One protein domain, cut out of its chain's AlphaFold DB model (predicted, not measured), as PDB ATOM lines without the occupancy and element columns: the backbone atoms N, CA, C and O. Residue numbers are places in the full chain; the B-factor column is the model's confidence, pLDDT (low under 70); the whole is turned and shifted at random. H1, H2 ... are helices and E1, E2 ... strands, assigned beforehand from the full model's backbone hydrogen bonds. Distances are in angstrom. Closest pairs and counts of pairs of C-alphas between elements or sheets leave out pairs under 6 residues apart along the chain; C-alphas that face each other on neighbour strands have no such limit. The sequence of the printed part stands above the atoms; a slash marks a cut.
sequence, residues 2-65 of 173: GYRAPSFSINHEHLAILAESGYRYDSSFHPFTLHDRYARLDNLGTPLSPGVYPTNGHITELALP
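Overview. This is residues 2 to 65 of the 173 residues of the protein "DUF3473 domain-containing protein" of Candidatus Rokubacteria bacterium (UniProt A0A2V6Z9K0). The domain has little regular structure: a mostly looped chain with one short helix, H1, on one side and a small strand hairpin, E1 and E2, on the other. Short pairings add residues 25 to 26 beside E2 and residues 2 to 3 beside 25 to 26, and the loop around Leu 34 makes one end of the longest axis. The printed part has 64 residues, 15 of them in named elements, in the order H1, E1, E2; the class is mixed, the sheet antiparallel. It is compact, with a radius of gyration of the C-alphas of 10.7 A and spans of 31 by 24 by 18 A.

Along the chain. H1, residues 12 to 20, begins at C-alpha 12 (6.469, -21.627, 50.417) and is 12.4 A long. E1 is residues 52 to 54, 7.0 A. E2, residues 60 to 62, 6.6 A, ends at C-alpha 62 (-4.833, -25.667, 43.112).

Arrangement. E1 and E2 form an antiparallel hairpin at 158 degrees; N 53 and O 61 are 2.8 A apart, within hydrogen-bond range. Residues 25 to 26 pair parallel with residues 60 to 61 of E2, and with residues 2 to 3. H1 and E2 are apart. In H1 every O i to N i+4 pair is within hydrogen-bond range.

Size, cuts and confidence. The C-alphas of Gly 22 and Leu 34, the two farthest apart, are 32.0 A apart. The printed part has no cut. The link from H1 to E1 is long, 31 residues. pLDDT is under 70 at residues 33 to 40, 42 to 43 and 56 to 57.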
ATOM      1  N   GLY A   2      -0.635 -18.432  35.266       94.50
ATOM      2  CA  GLY A   2      -0.517 -19.581  36.162       94.50
ATOM      3  C   GLY A   2       0.846 -20.246  36.076       94.50
ATOM      4  O   GLY A   2       1.524 -20.118  35.056       94.50
ATOM      5  N   TYR A   3       1.218 -20.962  37.130       95.56
ATOM      6  CA  TYR A   3       2.461 -21.718  37.214       95.56
ATOM      7  C   TYR A   3       2.204 -23.187  37.579       95.56
ATOM      8  O   TYR A   3       1.144 -23.552  38.094       95.56
ATOM      9  N   ARG A   4       3.171 -24.040  37.235       95.00
ATOM     10  CA  ARG A   4       3.294 -25.406  37.747       95.00
ATOM     11  C   ARG A   4       4.771 -25.772  37.818       95.00
ATOM     12  O   ARG A   4       5.437 -25.883  36.790       95.00
ATOM     13  N   ALA A   5       5.263 -25.997  39.026       93.94
ATOM     14  CA  ALA A   5       6.619 -26.415  39.315       93.94
ATOM     15  C   ALA A   5       6.936 -27.770  38.658       93.94
ATOM     16  O   ALA A   5       6.180 -28.742  38.821       93.94
ATOM     17  N   PRO A   6       8.086 -27.890  37.971       91.00
ATOM     18  CA  PRO A   6       8.573 -29.169  37.481       91.00
ATOM     19  C   PRO A   6       8.626 -30.209  38.603       91.00
ATOM     20  O   PRO A   6       9.065 -29.931  39.719       91.00
ATOM     21  N   SER A   7       8.189 -31.430  38.304       85.50
ATOM     22  CA  SER A   7       8.156 -32.548  39.260       85.50
ATOM     23  C   SER A   7       7.344 -32.309  40.544       85.50
ATOM     24  O   SER A   7       7.540 -33.055  41.500       85.50
ATOM     25  N   PHE A   8       6.427 -31.330  40.572       88.38
ATOM     26  CA  PHE A   8       5.609 -31.010  41.755       88.38
ATOM     27  C   PHE A   8       6.458 -30.591  42.972       88.38
ATOM     28  O   PHE A   8       6.198 -30.996  44.104       88.38
ATOM     29  N   SER A   9       7.507 -29.801  42.715       87.25
ATOM     30  CA  SER A   9       8.546 -29.395  43.679       87.25
ATOM     31  C   SER A   9       8.309 -28.027  44.340       87.25
ATOM     32  O   SER A   9       9.239 -27.402  44.851       87.25
ATOM     33  N   ILE A  10       7.071 -27.528  44.316       90.00
ATOM     34  CA  ILE A  10       6.718 -26.219  44.880       90.00
ATOM     35  C   ILE A  10       6.992 -26.157  46.397       90.00
ATOM     36  O   ILE A  10       6.928 -27.162  47.087       90.00
ATOM     37  N   ASN A  11       7.305 -24.992  46.953       89.31
ATOM     38  CA  ASN A  11       7.385 -24.787  48.403       89.31
ATOM     39  C   ASN A  11       6.927 -23.352  48.736       89.31
ATOM     40  O   ASN A  11       6.573 -22.597  47.829       89.31
ATOM     41  N   HIS A  12       6.919 -22.967  50.014       87.25
ATOM     42  CA  HIS A  12       6.469 -21.627  50.417       87.25
ATOM     43  C   HIS A  12       7.330 -20.488  49.856       87.25
ATOM     44  O   HIS A  12       6.786 -19.442  49.515       87.25
ATOM     45  N   GLU A  13       8.642 -20.692  49.720       90.12
ATOM     46  CA  GLU A  13       9.552 -19.708  49.122       90.12
ATOM     47  C   GLU A  13       9.232 -19.504  47.636       90.12
ATOM     48  O   GLU A  13       9.041 -18.377  47.186       90.12
ATOM     49  N   HIS A  14       9.054 -20.595  46.884       92.06
ATOM     50  CA  HIS A  14       8.632 -20.543  45.488       92.06
ATOM     51  C   HIS A  14       7.277 -19.843  45.334       92.06
ATOM     52  O   HIS A  14       7.120 -19.024  44.436       92.06
ATOM     53  N   LEU A  15       6.300 -20.133  46.203       90.56
ATOM     54  CA  LEU A  15       4.994 -19.468  46.169       90.56
ATOM     55  C   LEU A  15       5.113 -17.956  46.398       90.56
ATOM     56  O   LEU A  15       4.452 -17.194  45.695       90.56
ATOM     57  N   ALA A  16       5.970 -17.522  47.326       90.50
ATOM     58  CA  ALA A  16       6.232 -16.103  47.561       90.50
ATOM     59  C   ALA A  16       6.855 -15.431  46.324       90.50
ATOM     60  O   ALA A  16       6.351 -14.410  45.864       90.50
ATOM     61  N   ILE A  17       7.863 -16.056  45.709       93.31
ATOM     62  CA  ILE A  17       8.499 -15.543  44.483       93.31
ATOM     63  C   ILE A  17       7.493 -15.449  43.327       93.31
ATOM     64  O   ILE A  17       7.473 -14.464  42.587       93.31
ATOM     65  N   LEU A  18       6.647 -16.467  43.147       93.94
ATOM     66  CA  LEU A  18       5.627 -16.472  42.094       93.94
ATOM     67  C   LEU A  18       4.612 -15.347  42.299       93.94
ATOM     68  O   LEU A  18       4.254 -14.665  41.335       93.94
ATOM     69  N   ALA A  19       4.179 -15.135  43.540       92.19
ATOM     70  CA  ALA A  19       3.320 -14.021  43.908       92.19
ATOM     71  C   ALA A  19       3.958 -12.662  43.580       92.19
ATOM     72  O   ALA A  19       3.347 -11.857  42.877       92.19
ATOM     73  N   GLU A  20       5.202 -12.433  44.011       93.31
ATOM     74  CA  GLU A  20       5.965 -11.209  43.711       93.31
ATOM     75  C   GLU A  20       6.159 -11.000  42.202       93.31
ATOM     76  O   GLU A  20       6.137  -9.872  41.710       93.31
ATOM     77  N   SER A  21       6.266 -12.094  41.446       94.19
ATOM     78  CA  SER A  21       6.393 -12.087  39.984       94.19
ATOM     79  C   SER A  21       5.056 -11.895  39.245       94.19
ATOM     80  O   SER A  21       5.022 -11.910  38.013       94.19
ATOM     81  N   GLY A  22       3.937 -11.735  39.961       92.69
ATOM     82  CA  GLY A  22       2.616 -11.473  39.381       92.69
ATOM     83  C   GLY A  22       1.855 -12.713  38.892       92.69
ATOM     84  O   GLY A  22       0.862 -12.585  38.161       92.69
ATOM     85  N   TYR A  23       2.276 -13.924  39.276       94.81
ATOM     86  CA  TYR A  23       1.481 -15.131  39.042       94.81
ATOM     87  C   TYR A  23       0.249 -15.142  39.949       94.81
ATOM     88  O   TYR A  23       0.303 -14.788  41.121       94.81
ATOM     89  N   ARG A  24      -0.888 -15.571  39.392       93.06
ATOM     90  CA  ARG A  24      -2.179 -15.592  40.103       93.06
ATOM     91  C   ARG A  24      -2.475 -16.928  40.760       93.06
ATOM     92  O   ARG A  24      -3.223 -16.978  41.731       93.06
ATOM     93  N   TYR A  25      -1.922 -18.006  40.215       94.75
ATOM     94  CA  TYR A  25      -2.103 -19.332  40.779       94.75
ATOM     95  C   TYR A  25      -0.926 -20.262  40.493       94.75
ATOM     96  O   TYR A  25      -0.229 -20.101  39.486       94.75
ATOM     97  N   ASP A  26      -0.773 -21.262  41.353       95.06
ATOM     98  CA  ASP A  26       0.042 -22.455  41.141       95.06
ATOM     99  C   ASP A  26      -0.843 -23.714  41.195       95.06
ATOM    100  O   ASP A  26      -1.942 -23.710  41.749       95.06
ATOM    101  N   SER A  27      -0.415 -24.785  40.528       94.94
ATOM    102  CA  SER A  27      -1.085 -26.088  40.594       94.94
ATOM    103  C   SER A  27      -0.061 -27.209  40.665       94.94
ATOM    104  O   SER A  27       0.003 -28.090  39.795       94.94
ATOM    105  N   SER A  28       0.793 -27.145  41.679       93.06
ATOM    106  CA  SER A  28       1.891 -28.092  41.860       93.06
ATOM    107  C   SER A  28       1.735 -28.949  43.097       93.06
ATOM    108  O   SER A  28       2.378 -29.995  43.182       93.06
ATOM    109  N   PHE A  29       0.899 -28.548  44.050       89.62
ATOM    110  CA  PHE A  29       0.685 -29.322  45.252       89.62
ATOM    111  C   PHE A  29      -0.009 -30.638  44.921       89.62
ATOM    112  O   PHE A  29      -1.121 -30.681  44.391       89.62
ATOM    113  N   HIS A  30       0.641 -31.743  45.274       87.94
ATOM    114  CA  HIS A  30       0.060 -33.066  45.139       87.94
ATOM    115  C   HIS A  30      -0.125 -33.676  46.536       87.94
ATOM    116  O   HIS A  30       0.842 -34.170  47.113       87.94
ATOM    117  N   PRO A  31      -1.362 -33.741  47.072       76.94
ATOM    118  CA  PRO A  31      -1.663 -34.200  48.432       76.94
ATOM    119  C   PRO A  31      -1.617 -35.737  48.562       76.94
ATOM    120  O   PRO A  31      -2.482 -36.361  49.182       76.94
ATOM    121  N   PHE A  32      -0.617 -36.361  47.936       75.38
ATOM    122  CA  PHE A  32      -0.343 -37.791  47.966       75.38
ATOM    123  C   PHE A  32       1.017 -38.034  48.608       75.38
ATOM    124  O   PHE A  32       2.051 -37.603  48.113       75.38
ATOM    125  N   THR A  33       0.994 -38.753  49.720       61.03
ATOM    126  CA  THR A  33       2.102 -38.830  50.683       61.03
ATOM    127  C   THR A  33       3.142 -39.906  50.370       61.03
ATOM    128  O   THR A  33       4.198 -39.911  50.989       61.03
ATOM    129  N   LEU A  34       2.873 -40.801  49.411       60.94
ATOM    130  CA  LEU A  34       3.737 -41.946  49.080       60.94
ATOM    131  C   LEU A  34       4.748 -41.664  47.956       60.94
ATOM    132  O   LEU A  34       5.401 -42.587  47.474       60.94
ATOM    133  N   HIS A  35       4.847 -40.424  47.480       56.75
ATOM    134  CA  HIS A  35       5.804 -40.060  46.444       56.75
ATOM    135  C   HIS A  35       6.834 -39.091  47.030       56.75
ATOM    136  O   HIS A  35       6.575 -37.897  47.118       56.75
ATOM    137  N   ASP A  36       8.010 -39.607  47.402       54.00
ATOM    138  CA  ASP A  36       9.058 -38.880  48.150       54.00
ATOM    139  C   ASP A  36       9.541 -37.582  47.485       54.00
ATOM    140  O   ASP A  36      10.158 -36.738  48.124       54.00
ATOM    141  N   ARG A  37       9.273 -37.419  46.184       56.50
ATOM    142  CA  ARG A  37       9.635 -36.225  45.406       56.50
ATOM    143  C   ARG A  37       8.610 -35.096  45.487       56.50
ATOM    144  O   ARG A  37       8.891 -34.018  44.980       56.50
ATOM    145  N   TYR A  38       7.411 -35.359  46.005       60.97
ATOM    146  CA  TYR A  38       6.347 -34.361  46.031       60.97
ATOM    147  C   TYR A  38       6.536 -33.414  47.201       60.97
ATOM    148  O   TYR A  38       6.810 -33.828  48.329       60.97
ATOM    149  N   ALA A  39       6.352 -32.136  46.903       59.19
ATOM    150  CA  ALA A  39       6.328 -31.088  47.892       59.19
ATOM    151  C   ALA A  39       5.319 -31.363  49.010       59.19
ATOM    152  O   ALA A  39       4.183 -31.780  48.764       59.19
ATOM    153  N   ARG A  40       5.725 -31.048  50.239       63.28
ATOM    154  CA  ARG A  40       4.817 -30.894  51.374       63.28
ATOM    155  C   ARG A  40       4.585 -29.404  51.563       63.28
ATOM    156  O   ARG A  40       5.502 -28.681  51.938       63.28
ATOM    157  N   LEU A  41       3.385 -28.957  51.218       70.25
ATOM    158  CA  LEU A  41       2.898 -27.637  51.582       70.25
ATOM    159  C   LEU A  41       2.021 -27.817  52.814       70.25
ATOM    160  O   LEU A  41       0.930 -28.382  52.728       70.25
ATOM    161  N   ASP A  42       2.536 -27.374  53.951       67.62
ATOM    162  CA  ASP A  42       1.796 -27.354  55.204       67.62
ATOM    163  C   ASP A  42       1.110 -25.986  55.351       67.62
ATOM    164  O   ASP A  42       1.495 -25.010  54.712       67.62
ATOM    165  N   ASN A  43       0.071 -25.895  56.183       65.56
ATOM    166  CA  ASN A  43      -0.600 -24.621  56.491       65.56
ATOM    167  C   ASN A  43      -1.123 -23.841  55.268       65.56
ATOM    168  O   ASN A  43      -1.172 -22.611  55.280       65.56
ATOM    169  N   LEU A  44      -1.551 -24.546  54.219       70.69
ATOM    170  CA  LEU A  44      -2.435 -23.964  53.211       70.69
ATOM    171  C   LEU A  44      -3.707 -23.527  53.950       70.69
ATOM    172  O   LEU A  44      -4.297 -24.348  54.651       70.69
ATOM    173  N   GLY A  45      -4.066 -22.241  53.884       73.12
ATOM    174  CA  GLY A  45      -5.150 -21.660  54.687       73.12
ATOM    175  C   GLY A  45      -6.515 -22.325  54.457       73.12
ATOM    176  O   GLY A  45      -6.638 -23.335  53.765       73.12
ATOM    177  N   THR A  46      -7.590 -21.761  55.009       82.81
ATOM    178  CA  THR A  46      -8.937 -22.313  54.789       82.81
ATOM    179  C   THR A  46      -9.248 -22.396  53.287       82.81
ATOM    180  O   THR A  46      -9.151 -21.370  52.609       82.81
ATOM    181  N   PRO A  47      -9.616 -23.577  52.746       88.25
ATOM    182  CA  PRO A  47      -9.890 -23.716  51.321       88.25
ATOM    183  C   PRO A  47     -11.028 -22.793  50.872       88.25
ATOM    184  O   PRO A  47     -12.064 -22.716  51.533       88.25
ATOM    185  N   LEU A  48     -10.862 -22.144  49.718       88.81
ATOM    186  CA  LEU A  48     -11.921 -21.369  49.051       88.81
ATOM    187  C   LEU A  48     -12.979 -22.293  48.427       88.81
ATOM    188  O   LEU A  48     -14.147 -21.943  48.298       88.81
ATOM    189  N   SER A  49     -12.530 -23.472  48.011       91.12
ATOM    190  CA  SER A  49     -13.288 -24.570  47.417       91.12
ATOM    191  C   SER A  49     -12.477 -25.854  47.661       91.12
ATOM    192  O   SER A  49     -11.274 -25.746  47.934       91.12
ATOM    193  N   PRO A  50     -13.051 -27.070  47.616       91.75
ATOM    194  CA  PRO A  50     -12.270 -28.292  47.815       91.75
ATOM    195  C   PRO A  50     -11.024 -28.342  46.917       91.75
ATOM    196  O   PRO A  50     -11.130 -28.270  45.701       91.75
ATOM    197  N   GLY A  51      -9.830 -28.444  47.509       91.19
ATOM    198  CA  GLY A  51      -8.568 -28.472  46.757       91.19
ATOM    199  C   GLY A  51      -8.058 -27.113  46.255       91.19
ATOM    200  O   GLY A  51      -7.016 -27.080  45.605       91.19
ATOM    201  N   VAL A  52      -8.738 -26.007  46.565       93.62
ATOM    202  CA  VAL A  52      -8.340 -24.645  46.185       93.62
ATOM    203  C   VAL A  52      -8.021 -23.846  47.439       93.62
ATOM    204  O   VAL A  52      -8.905 -23.594  48.258       93.62
ATOM    205  N   TYR A  53      -6.772 -23.420  47.582       91.06
ATOM    206  CA  TYR A  53      -6.276 -22.802  48.806       91.06
ATOM    207  C   TYR A  53      -5.772 -21.383  48.548       91.06
ATOM    208  O   TYR A  53      -4.989 -21.176  47.617       91.06
ATOM    209  N   PRO A  54      -6.157 -20.402  49.379       87.62
ATOM    210  CA  PRO A  54      -5.462 -19.131  49.399       87.62
ATOM    211  C   PRO A  54      -4.101 -19.331  50.075       87.62
ATOM    212  O   PRO A  54      -3.976 -20.076  51.052       87.62
ATOM    213  N   THR A  55      -3.077 -18.656  49.569       81.94
ATOM    214  CA  THR A  55      -1.758 -18.622  50.208       81.94
ATOM    215  C   THR A  55      -1.466 -17.219  50.738       81.94
ATOM    216  O   THR A  55      -2.082 -16.237  50.312       81.94
ATOM    217  N   ASN A  56      -0.504 -17.112  51.655       69.62
ATOM    218  CA  ASN A  56      -0.164 -15.859  52.339       69.62
ATOM    219  C   ASN A  56       0.368 -14.749  51.404       69.62
ATOM    220  O   ASN A  56       0.473 -13.608  51.835       69.62
ATOM    221  N   GLY A  57       0.685 -15.065  50.143       66.19
ATOM    222  CA  GLY A  57       1.240 -14.133  49.156       66.19
ATOM    223  C   GLY A  57       0.266 -13.687  48.062       66.19
ATOM    224  O   GLY A  57       0.718 -13.237  47.025       66.19
ATOM    225  N   HIS A  58      -1.054 -13.840  48.217       76.12
ATOM    226  CA  HIS A  58      -2.043 -13.528  47.160       76.12
ATOM    227  C   HIS A  58      -1.983 -14.415  45.899       76.12
ATOM    228  O   HIS A  58      -2.644 -14.111  44.906       76.12
ATOM    229  N   ILE A  59      -1.254 -15.532  45.936       90.00
ATOM    230  CA  ILE A  59      -1.336 -16.588  44.920       90.00
ATOM    231  C   ILE A  59      -2.286 -17.694  45.400       90.00
ATOM    232  O   ILE A  59      -2.311 -18.034  46.585       90.00
ATOM    233  N   THR A  60      -3.088 -18.252  44.496       92.62
ATOM    234  CA  THR A  60      -3.987 -19.376  44.803       92.62
ATOM    235  C   THR A  60      -3.322 -20.705  44.453       92.62
ATOM    236  O   THR A  60      -2.844 -20.873  43.336       92.62
ATOM    237  N   GLU A  61      -3.337 -21.671  45.365       93.62
ATOM    238  CA  GLU A  61      -2.862 -23.033  45.106       93.62
ATOM    239  C   GLU A  61      -4.027 -23.944  44.701       93.62
ATOM    240  O   GLU A  61      -5.025 -24.041  45.418       93.62
ATOM    241  N   LEU A  62      -3.889 -24.650  43.575       94.62
ATOM    242  CA  LEU A  62      -4.833 -25.667  43.112       94.62
ATOM    243  C   LEU A  62      -4.216 -27.056  43.231       94.62
ATOM    244  O   LEU A  62      -3.487 -27.521  42.344       94.62
ATOM    245  N   ALA A  63      -4.580 -27.737  44.310       93.69
ATOM    246  CA  ALA A  63      -4.108 -29.069  44.616       93.69
ATOM    247  C   ALA A  63      -4.584 -30.096  43.583       93.69
ATOM    248  O   ALA A  63      -5.735 -30.111  43.141       93.69
ATOM    249  N   LEU A  64      -3.699 -31.028  43.244       94.62
ATOM    250  CA  LEU A  64      -4.040 -32.159  42.400       94.62
ATOM    251  C   LEU A  64      -4.979 -33.139  43.129       94.62
ATOM    252  O   LEU A  64      -4.777 -33.440  44.308       94.62
ATOM    253  N   PRO A  65      -5.991 -33.698  42.448       94.75
ATOM    254  CA  PRO A  65      -7.048 -34.437  43.116       94.75
ATOM    255  C   PRO A  65      -6.586 -35.834  43.536       94.75
ATOM    256  O   PRO A  65      -5.937 -36.575  42.786       94.75
TER     257      PRO A  65